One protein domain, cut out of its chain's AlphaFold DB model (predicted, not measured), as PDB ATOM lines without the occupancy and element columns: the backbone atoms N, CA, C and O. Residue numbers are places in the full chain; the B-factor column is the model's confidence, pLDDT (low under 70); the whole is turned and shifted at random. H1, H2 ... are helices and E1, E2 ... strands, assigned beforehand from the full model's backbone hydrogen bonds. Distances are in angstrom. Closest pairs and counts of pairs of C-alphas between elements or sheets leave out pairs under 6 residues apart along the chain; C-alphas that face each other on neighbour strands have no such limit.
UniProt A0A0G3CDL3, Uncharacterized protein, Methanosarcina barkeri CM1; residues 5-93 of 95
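Overview. This is residues 5 to 93 of the 95 residues of an uncharacterized protein of Methanosarcina barkeri CM1 (UniProt A0A0G3CDL3). One long helix, H2, packs with its first part on the sheet E1 E2 E6 and crosses the second small sheet, E3 E4 E5, farther along. The long hairpin of E1 and E2 reaches one end of the rod-shaped whole, the last residues of H2 make the other, and the short H1 sits beside H2. The 89 printed residues include two named helices and six named strands, in the order E1 E2 H1 E3 E4 E5 E6 H2; the class is mixed and both sheets are antiparallel. The whole is compact, with a radius of gyration of the C-alphas of 13.7 A and spans of 49 by 24 by 19 A.

Arrangement. E2, residues 16 to 24, is the inner strand between E1, residues 6 to 13, and E6, residues 66 to 68. N 9 and O 20 of the hairpin E1 and E2 are 2.9 A apart, and N 19 and O 67 of E2 and E6 are 2.8 A apart, within hydrogen-bond range. H2, residues 69 to 93, is on this sheet, two layers; the closest C-alphas to E2 are Phe 18 and Leu 69, 5.5 A. E3, residues 42 to 46, E4, residues 49 to 53, and E5, residues 58 to 61, form a meander, each strand the antiparallel neighbour of the one before, with N 44 and O 51 at 2.8 A and N 59 and O 52 at 2.8 A. H2 is on this sheet too, again two layers, and the C-alphas of His 42 and Gly 82 are closest, 4.5 A. H1, residues 35 to 38, touches residues 82 to 89 of H2, closest at the C-alphas of Tyr 37 and Leu 86, 6.1 A. In H2 every O i to N i+4 pair is within hydrogen-bond range; H1 is too short for such a pair.

Along the chain. E1 begins at C-alpha 6 (164.217, 179.071, 106.568) and is 21.8 A long; E2 is 24.7 A. H2, 36.2 A long, ends at C-alpha 93 (170.479, 167.897, 83.869).

Size, cuts and confidence. The C-alphas farthest apart are those of Asn 14 and Met 93, 49.2 A. The printed part has no cut and no long link. Residues 26 to 32 are under 70 in pLDDT; the mean of the printed part is 87.0.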
ATOM      1  N   LEU A   5     164.509 180.894 102.825       74.56
ATOM      2  CA  LEU A   5     163.990 179.536 102.758       74.56
ATOM      3  C   LEU A   5     163.654 178.997 104.155       74.56
ATOM      4  O   LEU A   5     162.768 178.162 104.314       74.56
ATOM      5  N   LEU A   6     164.354 179.493 105.179       85.88
ATOM      6  CA  LEU A   6     164.217 179.071 106.568       85.88
ATOM      7  C   LEU A   6     164.010 180.270 107.475       85.88
ATOM      8  O   LEU A   6     164.779 181.233 107.439       85.88
ATOM      9  N   LYS A   7     163.019 180.161 108.352       90.06
ATOM     10  CA  LYS A   7     162.696 181.172 109.344       90.06
ATOM     11  C   LYS A   7     163.290 180.797 110.693       90.06
ATOM     12  O   LYS A   7     162.928 179.778 111.284       90.06
ATOM     13  N   PHE A   8     164.169 181.661 111.192       92.75
ATOM     14  CA  PHE A   8     164.749 181.560 112.525       92.75
ATOM     15  C   PHE A   8     164.512 182.836 113.326       92.75
ATOM     16  O   PHE A   8     164.684 183.943 112.814       92.75
ATOM     17  N   THR A   9     164.203 182.679 114.611       94.56
ATOM     18  CA  THR A   9     164.146 183.783 115.574       94.56
ATOM     19  C   THR A   9     165.377 183.739 116.471       94.56
ATOM     20  O   THR A   9     165.620 182.737 117.146       94.56
ATOM     21  N   LYS A  10     166.151 184.828 116.522       95.56
ATOM     22  CA  LYS A  10     167.263 184.964 117.473       95.56
ATOM     23  C   LYS A  10     166.715 185.144 118.892       95.56
ATOM     24  O   LYS A  10     165.889 186.020 119.132       95.56
ATOM     25  N   ILE A  11     167.206 184.347 119.835       95.94
ATOM     26  CA  ILE A  11     166.821 184.378 121.249       95.94
ATOM     27  C   ILE A  11     168.078 184.562 122.095       95.94
ATOM     28  O   ILE A  11     169.047 183.823 121.946       95.94
ATOM     29  N   LEU A  12     168.059 185.530 123.008       95.69
ATOM     30  CA  LEU A  12     169.127 185.735 123.982       95.69
ATOM     31  C   LEU A  12     168.672 185.190 125.342       95.69
ATOM     32  O   LEU A  12     167.662 185.643 125.876       95.69
ATOM     33  N   LYS A  13     169.400 184.221 125.901       92.56
ATOM     34  CA  LYS A  13     169.166 183.685 127.251       92.56
ATOM     35  C   LYS A  13     170.448 183.810 128.056       92.56
ATOM     36  O   LYS A  13     171.458 183.236 127.672       92.56
ATOM     37  N   ASN A  14     170.405 184.557 129.159       91.88
ATOM     38  CA  ASN A  14     171.535 184.725 130.085       91.88
ATOM     39  C   ASN A  14     172.848 185.147 129.389       91.88
ATOM     40  O   ASN A  14     173.919 184.649 129.714       91.88
ATOM     41  N   GLY A  15     172.765 186.028 128.385       92.75
ATOM     42  CA  GLY A  15     173.922 186.473 127.595       92.75
ATOM     43  C   GLY A  15     174.361 185.509 126.485       92.75
ATOM     44  O   GLY A  15     175.169 185.884 125.638       92.75
ATOM     45  N   THR A  16     173.797 184.304 126.413       95.38
ATOM     46  CA  THR A  16     174.058 183.333 125.344       95.38
ATOM     47  C   THR A  16     173.025 183.462 124.224       95.38
ATOM     48  O   THR A  16     171.821 183.566 124.467       95.38
ATOM     49  N   THR A  17     173.497 183.469 122.975       96.50
ATOM     50  CA  THR A  17     172.642 183.536 121.780       96.50
ATOM     51  C   THR A  17     172.229 182.141 121.320       96.50
ATOM     52  O   THR A  17     173.069 181.261 121.145       96.50
ATOM     53  N   PHE A  18     170.942 181.999 121.028       96.88
ATOM     54  CA  PHE A  18     170.318 180.833 120.424       96.88
ATOM     55  C   PHE A  18     169.464 181.250 119.228       96.88
ATOM     56  O   PHE A  18     169.087 182.417 119.092       96.88
ATOM     57  N   TYR A  19     169.113 180.283 118.393       96.50
ATOM     58  CA  TYR A  19     168.175 180.458 117.294       96.50
ATOM     59  C   TYR A  19     167.061 179.435 117.421       96.50
ATOM     60  O   TYR A  19     167.316 178.242 117.556       96.50
ATOM     61  N   ARG A  20     165.815 179.903 117.392       95.81
ATOM     62  CA  ARG A  20     164.641 179.038 117.331       95.81
ATOM     63  C   ARG A  20     164.228 178.867 115.884       95.81
ATOM     64  O   ARG A  20     163.996 179.868 115.210       95.81
ATOM     65  N   PHE A  21     164.146 177.628 115.419       94.31
ATOM     66  CA  PHE A  21     163.584 177.330 114.108       94.31
ATOM     67  C   PHE A  21     162.066 177.477 114.158       94.31
ATOM     68  O   PHE A  21     161.431 176.941 115.060       94.31
ATOM     69  N   GLU A  22     161.482 178.208 113.216       91.31
ATOM     70  CA  GLU A  22     160.037 178.445 113.175       91.31
ATOM     71  C   GLU A  22     159.377 177.618 112.075       91.31
ATOM     72  O   GLU A  22     158.411 176.905 112.320       91.31
ATOM     73  N   SER A  23     159.858 177.754 110.840       87.44
ATOM     74  CA  SER A  23     159.240 177.157 109.654       87.44
ATOM     75  C   SER A  23     160.092 177.402 108.410       87.44
ATOM     76  O   SER A  23     161.135 178.061 108.456       87.44
ATOM     77  N   PHE A  24     159.628 176.870 107.286       83.00
ATOM     78  CA  PHE A  24     160.089 177.240 105.958       83.00
ATOM     79  C   PHE A  24     159.277 178.425 105.440       83.00
ATOM     80  O   PHE A  24     158.061 178.462 105.622       83.00
ATOM     81  N   GLU A  25     159.929 179.362 104.761       76.44
ATOM     82  CA  GLU A  25     159.256 180.432 104.021       76.44
ATOM     83  C   GLU A  25     159.463 180.194 102.520       76.44
ATOM     84  O   GLU A  25     160.543 179.797 102.090       76.44
ATOM     85  N   ASN A  26     158.413 180.397 101.719       65.50
ATOM     86  CA  ASN A  26     158.473 180.325 100.252       65.50
ATOM     87  C   ASN A  26     159.005 178.992  99.674       65.50
ATOM     88  O   ASN A  26     159.629 178.981  98.614       65.50
ATOM     89  N   VAL A  27     158.768 177.860 100.349       62.31
ATOM     90  CA  VAL A  27     159.149 176.528  99.843       62.31
ATOM     91  C   VAL A  27     157.941 175.814  99.261       62.31
ATOM     92  O   VAL A  27     157.016 175.453  99.987       62.31
ATOM     93  N   ASP A  28     157.979 175.556  97.955       53.00
ATOM     94  CA  ASP A  28     157.031 174.652  97.315       53.00
ATOM     95  C   ASP A  28     157.219 173.221  97.834       53.00
ATOM     96  O   ASP A  28     158.318 172.666  97.836       53.00
ATOM     97  N   SER A  29     156.108 172.607  98.242       47.38
ATOM     98  CA  SER A  29     156.029 171.275  98.866       47.38
ATOM     99  C   SER A  29     156.573 170.108  98.023       47.38
ATOM    100  O   SER A  29     156.685 168.991  98.526       47.38
ATOM    101  N   ARG A  30     156.931 170.340  96.756       52.25
ATOM    102  CA  ARG A  30     157.484 169.335  95.839       52.25
ATOM    103  C   ARG A  30     158.857 169.764  95.345       52.25
ATOM    104  O   ARG A  30     159.014 170.244  94.226       52.25
ATOM    105  N   TRP A  31     159.866 169.577  96.182       59.16
ATOM    106  CA  TRP A  31     161.244 169.539  95.710       59.16
ATOM    107  C   TRP A  31     161.620 168.089  95.426       59.16
ATOM    108  O   TRP A  31     162.002 167.349  96.329       59.16
ATOM    109  N   GLU A  32     161.518 167.674  94.164       61.66
ATOM    110  CA  GLU A  32     162.214 166.471  93.711       61.66
ATOM    111  C   GLU A  32     163.721 166.760  93.755       61.66
ATOM    112  O   GLU A  32     164.251 167.574  92.991       61.66
ATOM    113  N   LEU A  33     164.405 166.159  94.730       76.62
ATOM    114  CA  LEU A  33     165.843 166.307  94.917       76.62
ATOM    115  C   LEU A  33     166.580 165.203  94.143       76.62
ATOM    116  O   LEU A  33     166.308 164.024  94.376       76.62
ATOM    117  N   PRO A  34     167.540 165.543  93.264       81.06
ATOM    118  CA  PRO A  34     168.374 164.551  92.590       81.06
ATOM    119  C   PRO A  34     169.089 163.621  93.577       81.06
ATOM    120  O   PRO A  34     169.624 164.092  94.576       81.06
ATOM    121  N   CYS A  35     169.219 162.327  93.271       82.56
ATOM    122  CA  CYS A  35     169.955 161.394  94.140       82.56
ATOM    123  C   CYS A  35     171.415 161.832  94.387       82.56
ATOM    124  O   CYS A  35     171.915 161.706  95.502       82.56
ATOM    125  N   GLU A  36     172.083 162.419  93.382       85.25
ATOM    126  CA  GLU A  36     173.439 162.993  93.514       85.25
ATOM    127  C   GLU A  36     173.496 164.134  94.547       85.25
ATOM    128  O   GLU A  36     174.531 164.392  95.162       85.25
ATOM    129  N   TYR A  37     172.380 164.825  94.784       86.94
ATOM    130  CA  TYR A  37     172.326 165.872  95.795       86.94
ATOM    131  C   TYR A  37     172.456 165.288  97.207       86.94
ATOM    132  O   TYR A  37     173.210 165.821  98.027       86.94
ATOM    133  N   LEU A  38     171.811 164.143  97.447       84.81
ATOM    134  CA  LEU A  38     171.755 163.470  98.747       84.81
ATOM    135  C   LEU A  38     173.088 162.823  99.174       84.81
ATOM    136  O   LEU A  38     173.247 162.486 100.342       84.81
ATOM    137  N   SER A  39     174.070 162.687  98.273       85.88
ATOM    138  CA  SER A  39     175.366 162.035  98.550       85.88
ATOM    139  C   SER A  39     176.430 162.924  99.218       85.88
ATOM    140  O   SER A  39     177.559 162.490  99.426       85.88
ATOM    141  N   GLY A  40     176.114 164.180  99.531       87.44
ATOM    142  CA  GLY A  40     177.046 165.112 100.180       87.44
ATOM    143  C   GLY A  40     176.295 166.149 101.008       87.44
ATOM    144  O   GLY A  40     175.153 165.883 101.372       87.44
ATOM    145  N   PRO A  41     176.860 167.340 101.283       89.62
ATOM    146  CA  PRO A  41     176.156 168.364 102.046       89.62
ATOM    147  C   PRO A  41     174.833 168.765 101.385       89.62
ATOM    148  O   PRO A  41     174.823 169.147 100.207       89.62
ATOM    149  N   HIS A  42     173.735 168.648 102.126       90.19
ATOM    150  CA  HIS A  42     172.383 168.899 101.632       90.19
ATOM    151  C   HIS A  42     171.426 169.309 102.754       90.19
ATOM    152  O   HIS A  42     171.690 169.095 103.939       90.19
ATOM    153  N   PHE A  43     170.289 169.876 102.360       89.81
ATOM    154  CA  PHE A  43     169.150 170.117 103.238       89.81
ATOM    155  C   PHE A  43     167.840 169.869 102.481       89.81
ATOM    156  O   PHE A  43     167.791 169.980 101.255       89.81
ATOM    157  N   ALA A  44     166.783 169.527 103.210       86.62
ATOM    158  CA  ALA A  44     165.458 169.270 102.665       86.62
ATOM    159  C   ALA A  44     164.367 169.615 103.686       86.62
ATOM    160  O   ALA A  44     164.570 169.513 104.896       86.62
ATOM    161  N   ALA A  45     163.194 169.989 103.183       85.06
ATOM    162  CA  ALA A  45     161.982 170.092 103.980       85.06
ATOM    163  C   ALA A  45     161.210 168.772 103.896       85.06
ATOM    164  O   ALA A  45     160.921 168.300 102.798       85.06
ATOM    165  N   TRP A  46     160.841 168.195 105.036       81.75
ATOM    166  CA  TRP A  46     159.965 167.028 105.096       81.75
ATOM    167  C   TRP A  46     158.898 167.232 106.165       81.75
ATOM    168  O   TRP A  46     159.211 167.303 107.349       81.75
ATOM    169  N   ASN A  47     157.631 167.341 105.755       81.69
ATOM    170  CA  ASN A  47     156.495 167.532 106.665       81.69
ATOM    171  C   ASN A  47     156.692 168.687 107.680       81.69
ATOM    172  O   ASN A  47     156.438 168.539 108.873       81.69
ATOM    173  N   GLY A  48     157.229 169.823 107.221       78.94
ATOM    174  CA  GLY A  48     157.533 170.983 108.073       78.94
ATOM    175  C   GLY A  48     158.789 170.845 108.947       78.94
ATOM    176  O   GLY A  48     159.146 171.792 109.643       78.94
ATOM    177  N   VAL A  49     159.491 169.710 108.883       87.19
ATOM    178  CA  VAL A  49     160.770 169.460 109.560       87.19
ATOM    179  C   VAL A  49     161.927 169.746 108.609       87.19
ATOM    180  O   VAL A  49     161.883 169.388 107.430       87.19
ATOM    181  N   LEU A  50     162.980 170.373 109.127       90.12
ATOM    182  CA  LEU A  50     164.234 170.558 108.411       90.12
ATOM    183  C   LEU A  50     165.143 169.356 108.594       90.12
ATOM    184  O   LEU A  50     165.586 169.056 109.696       90.12
ATOM    185  N   LEU A  51     165.433 168.696 107.481       90.44
ATOM    186  CA  LEU A  51     166.460 167.678 107.370       90.44
ATOM    187  C   LEU A  51     167.719 168.337 106.818       90.44
ATOM    188  O   LEU A  51     167.648 169.073 105.836       90.44
ATOM    189  N   TYR A  52     168.872 168.083 107.422       91.12
ATOM    190  CA  TYR A  52     170.146 168.563 106.895       91.12
ATOM    191  C   TYR A  52     171.271 167.585 107.191       91.12
ATOM    192  O   TYR A  52     171.238 166.845 108.170       91.12
ATOM    193  N   SER A  53     172.277 167.570 106.327       90.56
ATOM    194  CA  SER A  53     173.422 166.683 106.461       90.56
ATOM    195  C   SER A  53     174.682 167.351 105.944       90.56
ATOM    196  O   SER A  53     174.663 167.991 104.895       90.56
ATOM    197  N   GLY A  54     175.794 167.147 106.650       87.44
ATOM    198  CA  GLY A  54     177.136 167.457 106.152       87.44
ATOM    199  C   GLY A  54     177.733 166.372 105.241       87.44
ATOM    200  O   GLY A  54     178.853 166.544 104.777       87.44
ATOM    201  N   GLY A  55     177.016 165.266 104.992       79.00
ATOM    202  CA  GLY A  55     177.467 164.119 104.190       79.00
ATOM    203  C   GLY A  55     177.635 162.804 104.964       79.00
ATOM    204  O   GLY A  55     177.682 161.752 104.336       79.00
ATOM    205  N   ASN A  56     177.674 162.838 106.304       78.31
ATOM    206  CA  ASN A  56     177.911 161.644 107.137       78.31
ATOM    207  C   ASN A  56     176.684 161.210 107.953       78.31
ATOM    208  O   ASN A  56     176.448 160.020 108.144       78.31
ATOM    209  N   SER A  57     175.912 162.174 108.454       85.50
ATOM    210  CA  SER A  57     174.744 161.961 109.313       85.50
ATOM    211  C   SER A  57     173.611 162.895 108.914       85.50
ATOM    212  O   SER A  57     173.854 164.021 108.474       85.50
ATOM    213  N   ILE A  58     172.371 162.431 109.064       88.12
ATOM    214  CA  ILE A  58     171.179 163.259 108.870       88.12
ATOM    215  C   ILE A  58     170.773 163.819 110.228       88.12
ATOM    216  O   ILE A  58     170.599 163.078 111.193       88.12
ATOM    217  N   HIS A  59     170.610 165.132 110.280       92.06
ATOM    218  CA  HIS A  59     170.100 165.867 111.421       92.06
ATOM    219  C   HIS A  59     168.695 166.371 111.117       92.06
ATOM    220  O   HIS A  59     168.357 166.678 109.972       92.06
ATOM    221  N   THR A  60     167.881 166.461 112.163       92.44
ATOM    222  CA  THR A  60     166.489 166.892 112.077       92.44
ATOM    223  C   THR A  60     166.255 168.088 112.983       92.44
ATOM    224  O   THR A  60     166.626 168.059 114.157       92.44
ATOM    225  N   LEU A  61     165.584 169.111 112.468       93.06
ATOM    226  CA  LEU A  61     165.213 170.298 113.216       93.06
ATOM    227  C   LEU A  61     163.717 170.571 113.046       93.06
ATOM    228  O   LEU A  61     163.247 170.929 111.965       93.06
ATOM    229  N   CYS A  62     162.969 170.362 114.126       92.62
ATOM    230  CA  CYS A  62     161.527 170.585 114.172       92.62
ATOM    231  C   CYS A  62     161.214 172.048 114.518       92.62
ATOM    232  O   CYS A  62     161.992 172.681 115.240       92.62
ATOM    233  N   PRO A  63     160.078 172.592 114.055       92.25
ATOM    234  CA  PRO A  63     159.574 173.882 114.515       92.25
ATOM    235  C   PRO A  63     159.561 173.988 116.046       92.25
ATOM    236  O   PRO A  63     159.153 173.062 116.743       92.25
ATOM    237  N   GLY A  64     160.025 175.118 116.570       93.38
ATOM    238  CA  GLY A  64     160.190 175.375 117.999       93.38
ATOM    239  C   GLY A  64     161.533 174.923 118.583       93.38
ATOM    240  O   GLY A  64     161.895 175.402 119.661       93.38
ATOM    241  N   ASN A  65     162.302 174.074 117.886       95.12
ATOM    242  CA  ASN A  65     163.619 173.652 118.358       95.12
ATOM    243  C   ASN A  65     164.567 174.846 118.471       95.12
ATOM    244  O   ASN A  65     164.593 175.740 117.623       95.12
ATOM    245  N   LEU A  66     165.370 174.823 119.529       95.62
ATOM    246  CA  LEU A  66     166.325 175.861 119.873       95.62
ATOM    247  C   LEU A  66     167.734 175.310 119.648       95.62
ATOM    248  O   LEU A  66     168.086 174.299 120.247       95.62
ATOM    249  N   ILE A  67     168.520 175.973 118.809       95.69
ATOM    250  CA  ILE A  67     169.909 175.599 118.521       95.69
ATOM    251  C   ILE A  67     170.863 176.700 118.968       95.69
ATOM    252  O   ILE A  67     170.505 177.883 119.017       95.69
ATOM    253  N   SER A  68     172.081 176.315 119.324       96.31
ATOM    254  CA  SER A  68     173.159 177.241 119.665       96.31
ATOM    255  C   SER A  68     173.594 178.081 118.458       96.31
ATOM    256  O   SER A  68     173.305 177.764 117.302       96.31
ATOM    257  N   LEU A  69     174.328 179.168 118.714       95.50
ATOM    258  CA  LEU A  69     174.939 179.975 117.653       95.50
ATOM    259  C   LEU A  69     175.866 179.143 116.746       95.50
ATOM    260  O   LEU A  69     175.845 179.346 115.534       95.50
ATOM    261  N   SER A  70     176.647 178.217 117.308       94.69
ATOM    262  CA  SER A  70     177.556 177.360 116.537       94.69
ATOM    263  C   SER A  70     176.800 176.394 115.627       94.69
ATOM    264  O   SER A  70     177.118 176.312 114.445       94.69
ATOM    265  N   GLU A  71     175.756 175.735 116.140       94.31
ATOM    266  CA  GLU A  71     174.902 174.848 115.335       94.31
ATOM    267  C   GLU A  71     174.187 175.620 114.225       94.31
ATOM    268  O   GLU A  71     174.107 175.158 113.089       94.31
ATOM    269  N   TYR A  72     173.708 176.832 114.525       94.69
ATOM    270  CA  TYR A  72     173.103 177.706 113.523       94.69
ATOM    271  C   TYR A  72     174.100 178.076 112.416       94.69
ATOM    272  O   TYR A  72     173.766 177.994 111.236       94.69
ATOM    273  N   GLN A  73     175.331 178.459 112.770       94.69
ATOM    274  CA  GLN A  73     176.374 178.796 111.795       94.69
ATOM    275  C   GLN A  73     176.753 177.599 110.917       94.69
ATOM    276  O   GLN A  73     176.903 177.749 109.702       94.69
ATOM    277  N   GLU A  74     176.876 176.411 111.509       93.75
ATOM    278  CA  GLU A  74     177.140 175.173 110.777       93.75
ATOM    279  C   GLU A  74     175.996 174.833 109.815       93.75
ATOM    280  O   GLU A  74     176.233 174.574 108.633       93.75
ATOM    281  N   LEU A  75     174.752 174.925 110.285       93.12
ATOM    282  CA  LEU A  75     173.569 174.709 109.463       93.12
ATOM    283  C   LEU A  75     173.522 175.676 108.272       93.12
ATOM    284  O   LEU A  75     173.336 175.239 107.136       93.12
ATOM    285  N   MET A  76     173.737 176.977 108.500       92.31
ATOM    286  CA  MET A  76     173.763 177.975 107.421       92.31
ATOM    287  C   MET A  76     174.846 177.664 106.381       92.31
ATOM    288  O   MET A  76     174.608 177.801 105.181       92.31
ATOM    289  N   LYS A  77     176.012 177.172 106.815       93.62
ATOM    290  CA  LYS A  77     177.077 176.728 105.908       93.62
ATOM    291  C   LYS A  77     176.649 175.523 105.064       93.62
ATOM    292  O   LYS A  77     176.884 175.521 103.857       93.62
ATOM    293  N   ILE A  78     176.007 174.520 105.670       92.06
ATOM    294  CA  ILE A  78     175.470 173.349 104.950       92.06
ATOM    295  C   ILE A  78     174.444 173.788 103.904       92.06
ATOM    296  O   ILE A  78     174.469 173.294 102.777       92.06
ATOM    297  N   ILE A  79     173.576 174.739 104.247       88.88
ATOM    298  CA  ILE A  79     172.546 175.253 103.340       88.88
ATOM    299  C   ILE A  79     173.160 175.934 102.123       88.88
ATOM    300  O   ILE A  79     172.766 175.620 101.002       88.88
ATOM    301  N   GLU A  80     174.128 176.829 102.313       90.56
ATOM    302  CA  GLU A  80     174.772 177.526 101.194       90.56
ATOM    303  C   GLU A  80     175.505 176.549 100.264       90.56
ATOM    304  O   GLU A  80     175.263 176.544  99.055       90.56
ATOM    305  N   ILE A  81     176.296 175.625 100.822       92.12
ATOM    306  CA  ILE A  81     176.962 174.573 100.035       92.12
ATOM    307  C   ILE A  81     175.927 173.704  99.308       92.12
ATOM    308  O   ILE A  81     176.094 173.363  98.134       92.12
ATOM    309  N   GLY A  82     174.837 173.355  99.992       89.44
ATOM    310  CA  GLY A  82     173.730 172.600  99.430       89.44
ATOM    311  C   GLY A  82     173.086 173.322  98.243       89.44
ATOM    312  O   GLY A  82     172.900 172.713  97.191       89.44
ATOM    313  N   LYS A  83     172.787 174.619  98.357       88.06
ATOM    314  CA  LYS A  83     172.225 175.417  97.253       88.06
ATOM    315  C   LYS A  83     173.153 175.420  96.039       88.06
ATOM    316  O   LYS A  83     172.696 175.187  94.918       88.06
ATOM    317  N   GLU A  84     174.452 175.630  96.247       90.62
ATOM    318  CA  GLU A  84     175.437 175.618  95.162       90.62
ATOM    319  C   GLU A  84     175.542 174.251  94.479       90.62
ATOM    320  O   GLU A  84     175.554 174.173  93.245       90.62
ATOM    321  N   ARG A  85     175.594 173.162  95.259       90.31
ATOM    322  CA  ARG A  85     175.615 171.792  94.720       90.31
ATOM    323  C   ARG A  85     174.353 171.506  93.915       90.31
ATOM    324  O   ARG A  85     174.462 171.051  92.778       90.31
ATOM    325  N   LEU A  86     173.176 171.821  94.458       87.31
ATOM    326  CA  LEU A  86     171.904 171.601  93.773       87.31
ATOM    327  C   LEU A  86     171.838 172.380  92.453       87.31
ATOM    328  O   LEU A  86     171.422 171.824  91.439       87.31
ATOM    329  N   LYS A  87     172.308 173.635  92.438       87.81
ATOM    330  CA  LYS A  87     172.399 174.450  91.218       87.81
ATOM    331  C   LYS A  87     173.292 173.794  90.161       87.81
ATOM    332  O   LYS A  87     172.879 173.699  89.009       87.81
ATOM    333  N   LYS A  88     174.478 173.305  90.548       90.56
ATOM    334  CA  LYS A  88     175.416 172.611  89.642       90.56
ATOM    335  C   LYS A  88     174.821 171.322  89.068       90.56
ATOM    336  O   LYS A  88     174.952 171.071  87.873       90.56
ATOM    337  N   ILE A  89     174.151 170.522  89.895       88.19
ATOM    338  CA  ILE A  89     173.497 169.282  89.449       88.19
ATOM    339  C   ILE A  89     172.378 169.609  88.455       88.19
ATOM    340  O   ILE A  89     172.372 169.079  87.347       88.19
ATOM    341  N   LYS A  90     171.488 170.547  88.802       85.38
ATOM    342  CA  LYS A  90     170.398 170.975  87.914       85.38
ATOM    343  C   LYS A  90     170.922 171.511  86.580       85.38
ATOM    344  O   LYS A  90     170.395 171.123  85.546       85.38
ATOM    345  N   SER A  91     171.998 172.306  86.578       87.50
ATOM    346  CA  SER A  91     172.593 172.796  85.326       87.50
ATOM    347  C   SER A  91     173.107 171.682  84.409       87.50
ATOM    348  O   SER A  91     173.009 171.824  83.199       87.50
ATOM    349  N   LYS A  92     173.600 170.564  84.962       86.62
ATOM    350  CA  LYS A  92     174.014 169.401  84.160       86.62
ATOM    351  C   LYS A  92     172.821 168.642  83.577       86.62
ATOM    352  O   LYS A  92     172.941 168.085  82.502       86.62
ATOM    353  N   MET A  93     171.695 168.604  84.294       79.25
ATOM    354  CA  MET A  93     170.479 167.897  83.869       79.25
ATOM    355  C   MET A  93     169.655 168.670  82.832       79.25
ATOM    356  O   MET A  93     168.825 168.081  82.154       79.25
TER     357      MET A  93